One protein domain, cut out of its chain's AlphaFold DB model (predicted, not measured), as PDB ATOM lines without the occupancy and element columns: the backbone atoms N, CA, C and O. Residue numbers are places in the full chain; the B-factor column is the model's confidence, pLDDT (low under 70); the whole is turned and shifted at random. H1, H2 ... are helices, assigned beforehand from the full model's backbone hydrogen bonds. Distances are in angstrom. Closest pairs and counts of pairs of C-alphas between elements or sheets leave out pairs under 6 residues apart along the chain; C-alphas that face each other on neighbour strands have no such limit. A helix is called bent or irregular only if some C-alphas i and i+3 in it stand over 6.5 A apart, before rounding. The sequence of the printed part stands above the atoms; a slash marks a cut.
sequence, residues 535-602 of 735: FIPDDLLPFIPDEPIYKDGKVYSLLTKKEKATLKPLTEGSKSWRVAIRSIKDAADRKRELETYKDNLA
ATOM      1  N   PHE A 535      -2.248  32.167  17.708       56.31
ATOM      2  CA  PHE A 535      -1.422  33.296  17.282       56.31
ATOM      3  C   PHE A 535      -0.513  33.028  16.070       56.31
ATOM      4  O   PHE A 535       0.237  33.925  15.674       56.31
ATOM      5  N   ILE A 536      -0.540  31.842  15.462       62.06
ATOM      6  CA  ILE A 536       0.287  31.544  14.283       62.06
ATOM      7  C   ILE A 536      -0.618  31.578  13.045       62.06
ATOM      8  O   ILE A 536      -1.551  30.787  12.983       62.06
ATOM      9  N   PRO A 537      -0.377  32.490  12.086       73.69
ATOM     10  CA  PRO A 537      -1.100  32.521  10.817       73.69
ATOM     11  C   PRO A 537      -1.081  31.169  10.083       73.69
ATOM     12  O   PRO A 537      -0.036  30.516  10.013       73.69
ATOM     13  N   ASP A 538      -2.226  30.766   9.522       73.62
ATOM     14  CA  ASP A 538      -2.423  29.460   8.864       73.62
ATOM     15  C   ASP A 538      -1.444  29.202   7.704       73.62
ATOM     16  O   ASP A 538      -1.082  28.059   7.421       73.62
ATOM     17  N   ASP A 539      -0.967  30.260   7.048       77.19
ATOM     18  CA  ASP A 539      -0.003  30.207   5.947       77.19
ATOM     19  C   ASP A 539       1.424  29.842   6.390       77.19
ATOM     20  O   ASP A 539       2.251  29.485   5.548       77.19
ATOM     21  N   LEU A 540       1.720  29.897   7.695       76.31
ATOM     22  CA  LEU A 540       3.022  29.542   8.268       76.31
ATOM     23  C   LEU A 540       3.091  28.096   8.772       76.31
ATOM     24  O   LEU A 540       4.192  27.576   8.938       76.31
ATOM     25  N   LEU A 541       1.945  27.438   8.986       77.81
ATOM     26  CA  LEU A 541       1.873  26.076   9.529       77.81
ATOM     27  C   LEU A 541       2.668  25.035   8.717       77.81
ATOM     28  O   LEU A 541       3.357  24.229   9.337       77.81
ATOM     29  N   PRO A 542       2.660  25.047   7.366       82.50
ATOM     30  CA  PRO A 542       3.401  24.060   6.575       82.50
ATOM     31  C   PRO A 542       4.930  24.214   6.619       82.50
ATOM     32  O   PRO A 542       5.633  23.372   6.070       82.50
ATOM     33  N   PHE A 543       5.446  25.304   7.198       80.31
ATOM     34  CA  PHE A 543       6.869  25.667   7.173       80.31
ATOM     35  C   PHE A 543       7.542  25.577   8.548       80.31
ATOM     36  O   PHE A 543       8.689  25.999   8.696       80.31
ATOM     37  N   ILE A 544       6.836  25.052   9.551       82.00
ATOM     38  CA  ILE A 544       7.386  24.789  10.880       82.00
ATOM     39  C   ILE A 544       8.219  23.499  10.788       82.00
ATOM     40  O   ILE A 544       7.651  22.457  10.463       82.00
ATOM     41  N   PRO A 545       9.544  23.538  11.023       75.62
ATOM     42  CA  PRO A 545      10.374  22.337  11.048       75.62
ATOM     43  C   PRO A 545      10.058  21.470  12.274       75.62
ATOM     44  O   PRO A 545       9.759  22.006  13.339       75.62
ATOM     45  N   ASP A 546      10.234  20.154  12.155       76.81
ATOM     46  CA  ASP A 546      10.094  19.199  13.273       76.81
ATOM     47  C   ASP A 546      11.247  19.285  14.299       76.81
ATOM     48  O   ASP A 546      11.258  18.605  15.323       76.81
ATOM     49  N   GLU A 547      12.244  20.124  14.021       80.56
ATOM     50  CA  GLU A 547      13.438  20.345  14.833       80.56
ATOM     51  C   GLU A 547      13.444  21.768  15.432       80.56
ATOM     52  O   GLU A 547      12.905  22.707  14.835       80.56
ATOM     53  N   PRO A 548      14.119  21.982  16.580       79.31
ATOM     54  CA  PRO A 548      14.146  23.285  17.230       79.31
ATOM     55  C   PRO A 548      14.823  24.360  16.361       79.31
ATOM     56  O   PRO A 548      15.893  24.143  15.783       79.31
ATOM     57  N   ILE A 549      14.197  25.542  16.311       80.00
ATOM     58  CA  ILE A 549      14.636  26.693  15.509       80.00
ATOM     59  C   ILE A 549      15.520  27.611  16.356       80.00
ATOM     60  O   ILE A 549      15.156  28.006  17.463       80.00
ATOM     61  N   TYR A 550      16.664  28.006  15.814       81.31
ATOM     62  CA  TYR A 550      17.635  28.897  16.442       81.31
ATOM     63  C   TYR A 550      17.645  30.268  15.753       81.31
ATOM     64  O   TYR A 550      16.954  30.500  14.755       81.31
ATOM     65  N   LYS A 551      18.416  31.211  16.308       68.88
ATOM     66  CA  LYS A 551      18.599  32.550  15.729       68.88
ATOM     67  C   LYS A 551      18.979  32.439  14.238       68.88
ATOM     68  O   LYS A 551      19.704  31.527  13.850       68.88
ATOM     69  N   ASP A 552      18.426  33.334  13.419       64.81
ATOM     70  CA  ASP A 552      18.558  33.368  11.949       64.81
ATOM     71  C   ASP A 552      17.856  32.228  11.179       64.81
ATOM     72  O   ASP A 552      18.083  32.049   9.986       64.81
ATOM     73  N   GLY A 553      16.958  31.475  11.829       65.31
ATOM     74  CA  GLY A 553      16.154  30.431  11.172       65.31
ATOM     75  C   GLY A 553      16.905  29.124  10.922       65.31
ATOM     76  O   GLY A 553      16.419  28.270  10.183       65.31
ATOM     77  N   LYS A 554      18.080  28.949  11.540       74.00
ATOM     78  CA  LYS A 554      18.827  27.690  11.501       74.00
ATOM     79  C   LYS A 554      18.119  26.624  12.329       74.00
ATOM     80  O   LYS A 554      17.596  26.896  13.407       74.00
ATOM     81  N   VAL A 555      18.176  25.399  11.837       78.25
ATOM     82  CA  VAL A 555      17.640  24.210  12.498       78.25
ATOM     83  C   VAL A 555      18.807  23.435  13.127       78.25
ATOM     84  O   VAL A 555      19.941  23.574  12.658       78.25
ATOM     85  N   TYR A 556      18.578  22.655  14.188       76.00
ATOM     86  CA  TYR A 556      19.631  21.948  14.934       76.00
ATOM     87  C   TYR A 556      20.624  21.187  14.039       76.00
ATOM     88  O   TYR A 556      21.839  21.271  14.245       76.00
ATOM     89  N   SER A 557      20.139  20.502  13.002       74.50
ATOM     90  CA  SER A 557      20.962  19.778  12.025       74.50
ATOM     91  C   SER A 557      21.989  20.648  11.277       74.50
ATOM     92  O   SER A 557      23.041  20.145  10.888       74.50
ATOM     93  N   LEU A 558      21.744  21.955  11.137       72.62
ATOM     94  CA  LEU A 558      22.603  22.917  10.426       72.62
ATOM     95  C   LEU A 558      23.562  23.695  11.349       72.62
ATOM     96  O   LEU A 558      24.306  24.554  10.875       72.62
ATOM     97  N   LEU A 559      23.549  23.422  12.659       76.44
ATOM     98  CA  LEU A 559      24.448  24.060  13.622       76.44
ATOM     99  C   LEU A 559      25.812  23.362  13.679       76.44
ATOM    100  O   LEU A 559      25.915  22.131  13.717       76.44
ATOM    101  N   THR A 560      26.877  24.152  13.775       80.75
ATOM    102  CA  THR A 560      28.225  23.645  14.049       80.75
ATOM    103  C   THR A 560      28.321  23.068  15.467       80.75
ATOM    104  O   THR A 560      27.549  23.417  16.360       80.75
ATOM    105  N   LYS A 561      29.311  22.198  15.721       77.69
ATOM    106  CA  LYS A 561      29.509  21.578  17.049       77.69
ATOM    107  C   LYS A 561      29.661  22.611  18.182       77.69
ATOM    108  O   LYS A 561      29.186  22.365  19.284       77.69
ATOM    109  N   LYS A 562      30.273  23.772  17.905       77.50
ATOM    110  CA  LYS A 562      30.417  24.883  18.867       77.50
ATOM    111  C   LYS A 562      29.092  25.614  19.125       77.50
ATOM    112  O   LYS A 562      28.788  25.940  20.268       77.50
ATOM    113  N   GLU A 563      28.286  25.831  18.086       75.38
ATOM    114  CA  GLU A 563      26.962  26.465  18.198       75.38
ATOM    115  C   GLU A 563      25.964  25.571  18.953       75.38
ATOM    116  O   GLU A 563      25.211  26.068  19.787       75.38
ATOM    117  N   LYS A 564      26.005  24.247  18.740       76.75
ATOM    118  CA  LYS A 564      25.159  23.271  19.458       76.75
ATOM    119  C   LYS A 564      25.377  23.270  20.973       76.75
ATOM    120  O   LYS A 564      24.447  22.967  21.709       76.75
ATOM    121  N   ALA A 565      26.586  23.599  21.428       72.94
ATOM    122  CA  ALA A 565      26.933  23.645  22.848       72.94
ATOM    123  C   ALA A 565      26.597  24.988  23.525       72.94
ATOM    124  O   ALA A 565      26.558  25.057  24.750       72.94
ATOM    125  N   THR A 566      26.381  26.060  22.751       75.25
ATOM    126  CA  THR A 566      26.300  27.441  23.267       75.25
ATOM    127  C   THR A 566      24.956  28.126  23.016       75.25
ATOM    128  O   THR A 566      24.558  28.988  23.799       75.25
ATOM    129  N   LEU A 567      24.227  27.758  21.958       79.50
ATOM    130  CA  LEU A 567      22.958  28.393  21.601       79.50
ATOM    131  C   LEU A 567      21.761  27.689  22.245       79.50
ATOM    132  O   LEU A 567      21.643  26.464  22.218       79.50
ATOM    133  N   LYS A 568      20.819  28.487  22.757       77.88
ATOM    134  CA  LYS A 568      19.498  28.015  23.194       77.88
ATOM    135  C   LYS A 568      18.479  28.159  22.055       77.88
ATOM    136  O   LYS A 568      18.543  29.157  21.328       77.88
ATOM    137  N   PRO A 569      17.556  27.197  21.886       81.81
ATOM    138  CA  PRO A 569      16.523  27.279  20.861       81.81
ATOM    139  C   PRO A 569      15.536  28.415  21.158       81.81
ATOM    140  O   PRO A 569      15.329  28.798  22.312       81.81
ATOM    141  N   LEU A 570      14.939  28.975  20.106       82.56
ATOM    142  CA  LEU A 570      13.917  30.010  20.221       82.56
ATOM    143  C   LEU A 570      12.633  29.407  20.797       82.56
ATOM    144  O   LEU A 570      12.195  28.342  20.369       82.56
ATOM    145  N   THR A 571      12.004  30.114  21.735       77.56
ATOM    146  CA  THR A 571      10.741  29.677  22.339       77.56
ATOM    147  C   THR A 571       9.607  29.704  21.318       77.56
ATOM    148  O   THR A 571       9.392  30.719  20.640       77.56
ATOM    149  N   GLU A 572       8.878  28.593  21.213       74.75
ATOM    150  CA  GLU A 572       7.763  28.434  20.278       74.75
ATOM    151  C   GLU A 572       6.700  29.523  20.484       74.75
ATOM    152  O   GLU A 572       6.371  29.912  21.604       74.75
ATOM    153  N   GLY A 573       6.200  30.084  19.382       70.75
ATOM    154  CA  GLY A 573       5.200  31.154  19.413       70.75
ATOM    155  C   GLY A 573       5.725  32.555  19.764       70.75
ATOM    156  O   GLY A 573       4.972  33.520  19.580       70.75
ATOM    157  N   SER A 574       6.989  32.715  20.183       79.62
ATOM    158  CA  SER A 574       7.606  34.030  20.441       79.62
ATOM    159  C   SER A 574       7.743  34.885  19.171       79.62
ATOM    160  O   SER A 574       7.746  34.375  18.047       79.62
ATOM    161  N   LYS A 575       7.884  36.214  19.324       78.56
ATOM    162  CA  LYS A 575       8.067  37.137  18.182       78.56
ATOM    163  C   LYS A 575       9.265  36.731  17.313       78.56
ATOM    164  O   LYS A 575       9.128  36.661  16.095       78.56
ATOM    165  N   SER A 576      10.397  36.404  17.938       77.75
ATOM    166  CA  SER A 576      11.619  35.974  17.247       77.75
ATOM    167  C   SER A 576      11.441  34.638  16.519       77.75
ATOM    168  O   SER A 576      11.903  34.493  15.391       77.75
ATOM    169  N   TRP A 577      10.708  33.692  17.110       84.00
ATOM    170  CA  TRP A 577      10.405  32.397  16.491       84.00
ATOM    171  C   TRP A 577       9.504  32.537  15.251       84.00
ATOM    172  O   TRP A 577       9.782  31.959  14.204       84.00
ATOM    173  N   ARG A 578       8.482  33.406  15.295       80.12
ATOM    174  CA  ARG A 578       7.629  33.685  14.118       80.12
ATOM    175  C   ARG A 578       8.351  34.430  13.001       80.12
ATOM    176  O   ARG A 578       7.964  34.308  11.842       80.12
ATOM    177  N   VAL A 579       9.343  35.255  13.336       83.62
ATOM    178  CA  VAL A 579      10.216  35.898  12.340       83.62
ATOM    179  C   VAL A 579      11.101  34.846  11.670       83.62
ATOM    180  O   VAL A 579      11.218  34.846  10.448       83.62
ATOM    181  N   ALA A 580      11.643  33.903  12.443       83.06
ATOM    182  CA  ALA A 580      12.439  32.805  11.909       83.06
ATOM    183  C   ALA A 580      11.634  31.915  10.938       83.06
ATOM    184  O   ALA A 580      12.111  31.637   9.842       83.06
ATOM    185  N   ILE A 581      10.388  31.553  11.264       83.25
ATOM    186  CA  ILE A 581       9.531  30.756  10.361       83.25
ATOM    187  C   ILE A 581       9.139  31.514   9.099       83.25
ATOM    188  O   ILE A 581       9.128  30.931   8.017       83.25
ATOM    189  N   ARG A 582       8.863  32.820   9.200       85.06
ATOM    190  CA  ARG A 582       8.642  33.650   8.010       85.06
ATOM    191  C   ARG A 582       9.861  33.640   7.088       85.06
ATOM    192  O   ARG A 582       9.694  33.440   5.895       85.06
ATOM    193  N   SER A 583      11.071  33.719   7.643       85.50
ATOM    194  CA  SER A 583      12.309  33.587   6.862       85.50
ATOM    195  C   SER A 583      12.428  32.223   6.159       85.50
ATOM    196  O   SER A 583      12.808  32.163   4.988       85.50
ATOM    197  N   ILE A 584      12.049  31.129   6.836       84.69
ATOM    198  CA  ILE A 584      12.028  29.771   6.258       84.69
ATOM    199  C   ILE A 584      11.022  29.686   5.105       84.69
ATOM    200  O   ILE A 584      11.364  29.200   4.024       84.69
ATOM    201  N   LYS A 585       9.803  30.197   5.306       88.06
ATOM    202  CA  LYS A 585       8.776  30.280   4.263       88.06
ATOM    203  C   LYS A 585       9.262  31.102   3.069       88.06
ATOM    204  O   LYS A 585       9.199  30.620   1.944       88.06
ATOM    205  N   ASP A 586       9.813  32.289   3.306       86.56
ATOM    206  CA  ASP A 586      10.315  33.162   2.244       86.56
ATOM    207  C   ASP A 586      11.451  32.495   1.452       86.56
ATOM    208  O   ASP A 586      11.541  32.642   0.233       86.56
ATOM    209  N   ALA A 587      12.322  31.727   2.113       85.94
ATOM    210  CA  ALA A 587      13.362  30.951   1.439       85.94
ATOM    211  C   ALA A 587      12.779  29.814   0.580       85.94
ATOM    212  O   ALA A 587      13.246  29.589  -0.540       85.94
ATOM    213  N   ALA A 588      11.750  29.121   1.073       87.31
ATOM    214  CA  ALA A 588      11.052  28.077   0.329       87.31
ATOM    215  C   ALA A 588      10.290  28.641  -0.884       87.31
ATOM    216  O   ALA A 588      10.337  28.051  -1.967       87.31
ATOM    217  N   ASP A 589       9.646  29.799  -0.726       87.19
ATOM    218  CA  ASP A 589       8.949  30.505  -1.800       87.19
ATOM    219  C   ASP A 589       9.943  30.986  -2.869       87.19
ATOM    220  O   ASP A 589       9.764  30.660  -4.043       87.19
ATOM    221  N   ARG A 590      11.073  31.605  -2.483       89.81
ATOM    222  CA  ARG A 590      12.163  31.959  -3.419       89.81
ATOM    223  C   ARG A 590      12.694  30.748  -4.188       89.81
ATOM    224  O   ARG A 590      12.937  30.830  -5.392       89.81
ATOM    225  N   LYS A 591      12.863  29.602  -3.519       91.25
ATOM    226  CA  LYS A 591      13.298  28.358  -4.174       91.25
ATOM    227  C   LYS A 591      12.266  27.876  -5.198       91.25
ATOM    228  O   LYS A 591      12.639  27.480  -6.299       91.25
ATOM    229  N   ARG A 592      10.974  27.937  -4.865       89.81
ATOM    230  CA  ARG A 592       9.878  27.576  -5.779       89.81
ATOM    231  C   ARG A 592       9.813  28.512  -6.987       89.81
ATOM    232  O   ARG A 592       9.609  28.044  -8.108       89.81
ATOM    233  N   GLU A 593       9.998  29.810  -6.776       90.06
ATOM    234  CA  GLU A 593      10.061  30.808  -7.847       90.06
ATOM    235  C   GLU A 593      11.237  30.547  -8.791       90.06
ATOM    236  O   GLU A 593      11.047  30.552 -10.007       90.06
ATOM    237  N   LEU A 594      12.422  30.232  -8.252       88.12
ATOM    238  CA  LEU A 594      13.601  29.888  -9.049       88.12
ATOM    239  C   LEU A 594      13.378  28.625  -9.894       88.12
ATOM    240  O   LEU A 594      13.691  28.619 -11.082       88.12
ATOM    241  N   GLU A 595      12.794  27.571  -9.324       89.19
ATOM    242  CA  GLU A 595      12.442  26.355 -10.075       89.19
ATOM    243  C   GLU A 595      11.424  26.646 -11.187       89.19
ATOM    244  O   GLU A 595      11.587  26.207 -12.326       89.19
ATOM    245  N   THR A 596      10.415  27.470 -10.891       91.56
ATOM    246  CA  THR A 596       9.417  27.900 -11.881       91.56
ATOM    247  C   THR A 596      10.061  28.732 -12.996       91.56
ATOM    248  O   THR A 596       9.702  28.601 -14.167       91.56
ATOM    249  N   TYR A 597      11.035  29.581 -12.662       91.19
ATOM    250  CA  TYR A 597      11.817  30.344 -13.632       91.19
ATOM    251  C   TYR A 597      12.625  29.422 -14.556       91.19
ATOM    252  O   TYR A 597      12.533  29.563 -15.778       91.19
ATOM    253  N   LYS A 598      13.324  28.424 -14.001       88.38
ATOM    254  CA  LYS A 598      14.056  27.406 -14.776       88.38
ATOM    255  C   LYS A 598      13.137  26.624 -15.719       88.38
ATOM    256  O   LYS A 598      13.489  26.403 -16.877       88.38
ATOM    257  N   ASP A 599      11.938  26.259 -15.267       88.12
ATOM    258  CA  ASP A 599      10.923  25.606 -16.108       88.12
ATOM    259  C   ASP A 599      10.437  26.501 -17.252       88.12
ATOM    260  O   ASP A 599      10.288  26.053 -18.392       88.12
ATOM    261  N   ASN A 600      10.231  27.788 -16.975       90.56
ATOM    262  CA  ASN A 600       9.855  28.756 -17.998       90.56
ATOM    263  C   ASN A 600      10.965  28.951 -19.041       90.56
ATOM    264  O   ASN A 600      10.651  29.093 -20.224       90.56
ATOM    265  N   LEU A 601      12.242  28.920 -18.644       87.31
ATOM    266  CA  LEU A 601      13.375  28.964 -19.575       87.31
ATOM    267  C   LEU A 601      13.454  27.704 -20.443       87.31
ATOM    268  O   LEU A 601      13.570  27.815 -21.664       87.31
ATOM    269  N   ALA A 602      13.311  26.519 -19.843       84.69
ATOM    270  CA  ALA A 602      13.236  25.251 -20.570       84.69
ATOM    271  C   ALA A 602      12.119  25.276 -21.631       84.69
ATOM    272  O   ALA A 602      12.330  24.895 -22.784       84.69
TER     273      ALA A 602
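This is residues 535 to 602 of the 735 residues of an uncharacterized protein of Rhizophagus irregularis (UniProt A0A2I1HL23). What does the model look like at first sight? One long helix, H3, runs roughly along the longest axis and sticks out as an arm with its residues 589 to 602, while loops and two short helices, H1 and H2, gather at its other end. H1 packs on H3 at residues 581 to 585, about perpendicular to it, and H2 lies away from both helices. What is it built of? The printed part has 68 residues with three named helices, in the order H1, H2, H3, and no named strand; the class is all helix. How large and how dense is it? It is loose, with a radius of gyration of the C-alphas of 14.4 A, and flat, spanning 46 by 32 by 16 A.

What does the first helix meet? H1, residues 538 to 543, touches H3, residues 575 to 602, and H3 touches H1 with residues 581 to 585 alone. The closest C-alphas, those of Phe 543 and Lys 585, are 5.8 A apart. Their lines stand at 75 degrees, about perpendicular, and their centres are 12.8 A apart. Where does the second helix stand? H2, residues 561 to 566, touches no helix. It is apart from H1 and from H3. How do the helix backbones read? In H3 every O i to N i+4 pair is within hydrogen-bond range. In H1 this holds for 0 of 2 pairs, beside 2 of 3 O i to N i+3 pairs, and in H2 for 1 of 2 pairs.

Where does H1 lie? It begins at C-alpha 538, at (-2.423, 29.460, 8.864), and measures 10.2 A from first to last C-alpha. It is irregular, with C-alphas 539 and 542 7.1 A apart, and its line is a rough one. Where is H2? It begins at C-alpha 561, at (29.509, 21.578, 17.049), and measures 9.1 A to C-alpha 566. How far does H3 reach? It measures 40.9 A from C-alpha 575 to C-alpha 602, which is at (13.236, 25.251, -20.570).

How far does the printed part reach? The two C-alphas farthest apart are those of Thr 566 and Ala 602, at 45.8 A. Without residues 589 to 602, which stand free, the body has 54 residues and spans 34 by 21 by 16 A. How are the helices linked? The 17 residues 544 to 560 make a long link from H1 to H2, and a short link of 8 residues joins H2 to H3. The printed part has no cut. Where is confidence low? The mean pLDDT of the printed part is 80.1, and residues 535 to 536 and 551 to 553 are under 70.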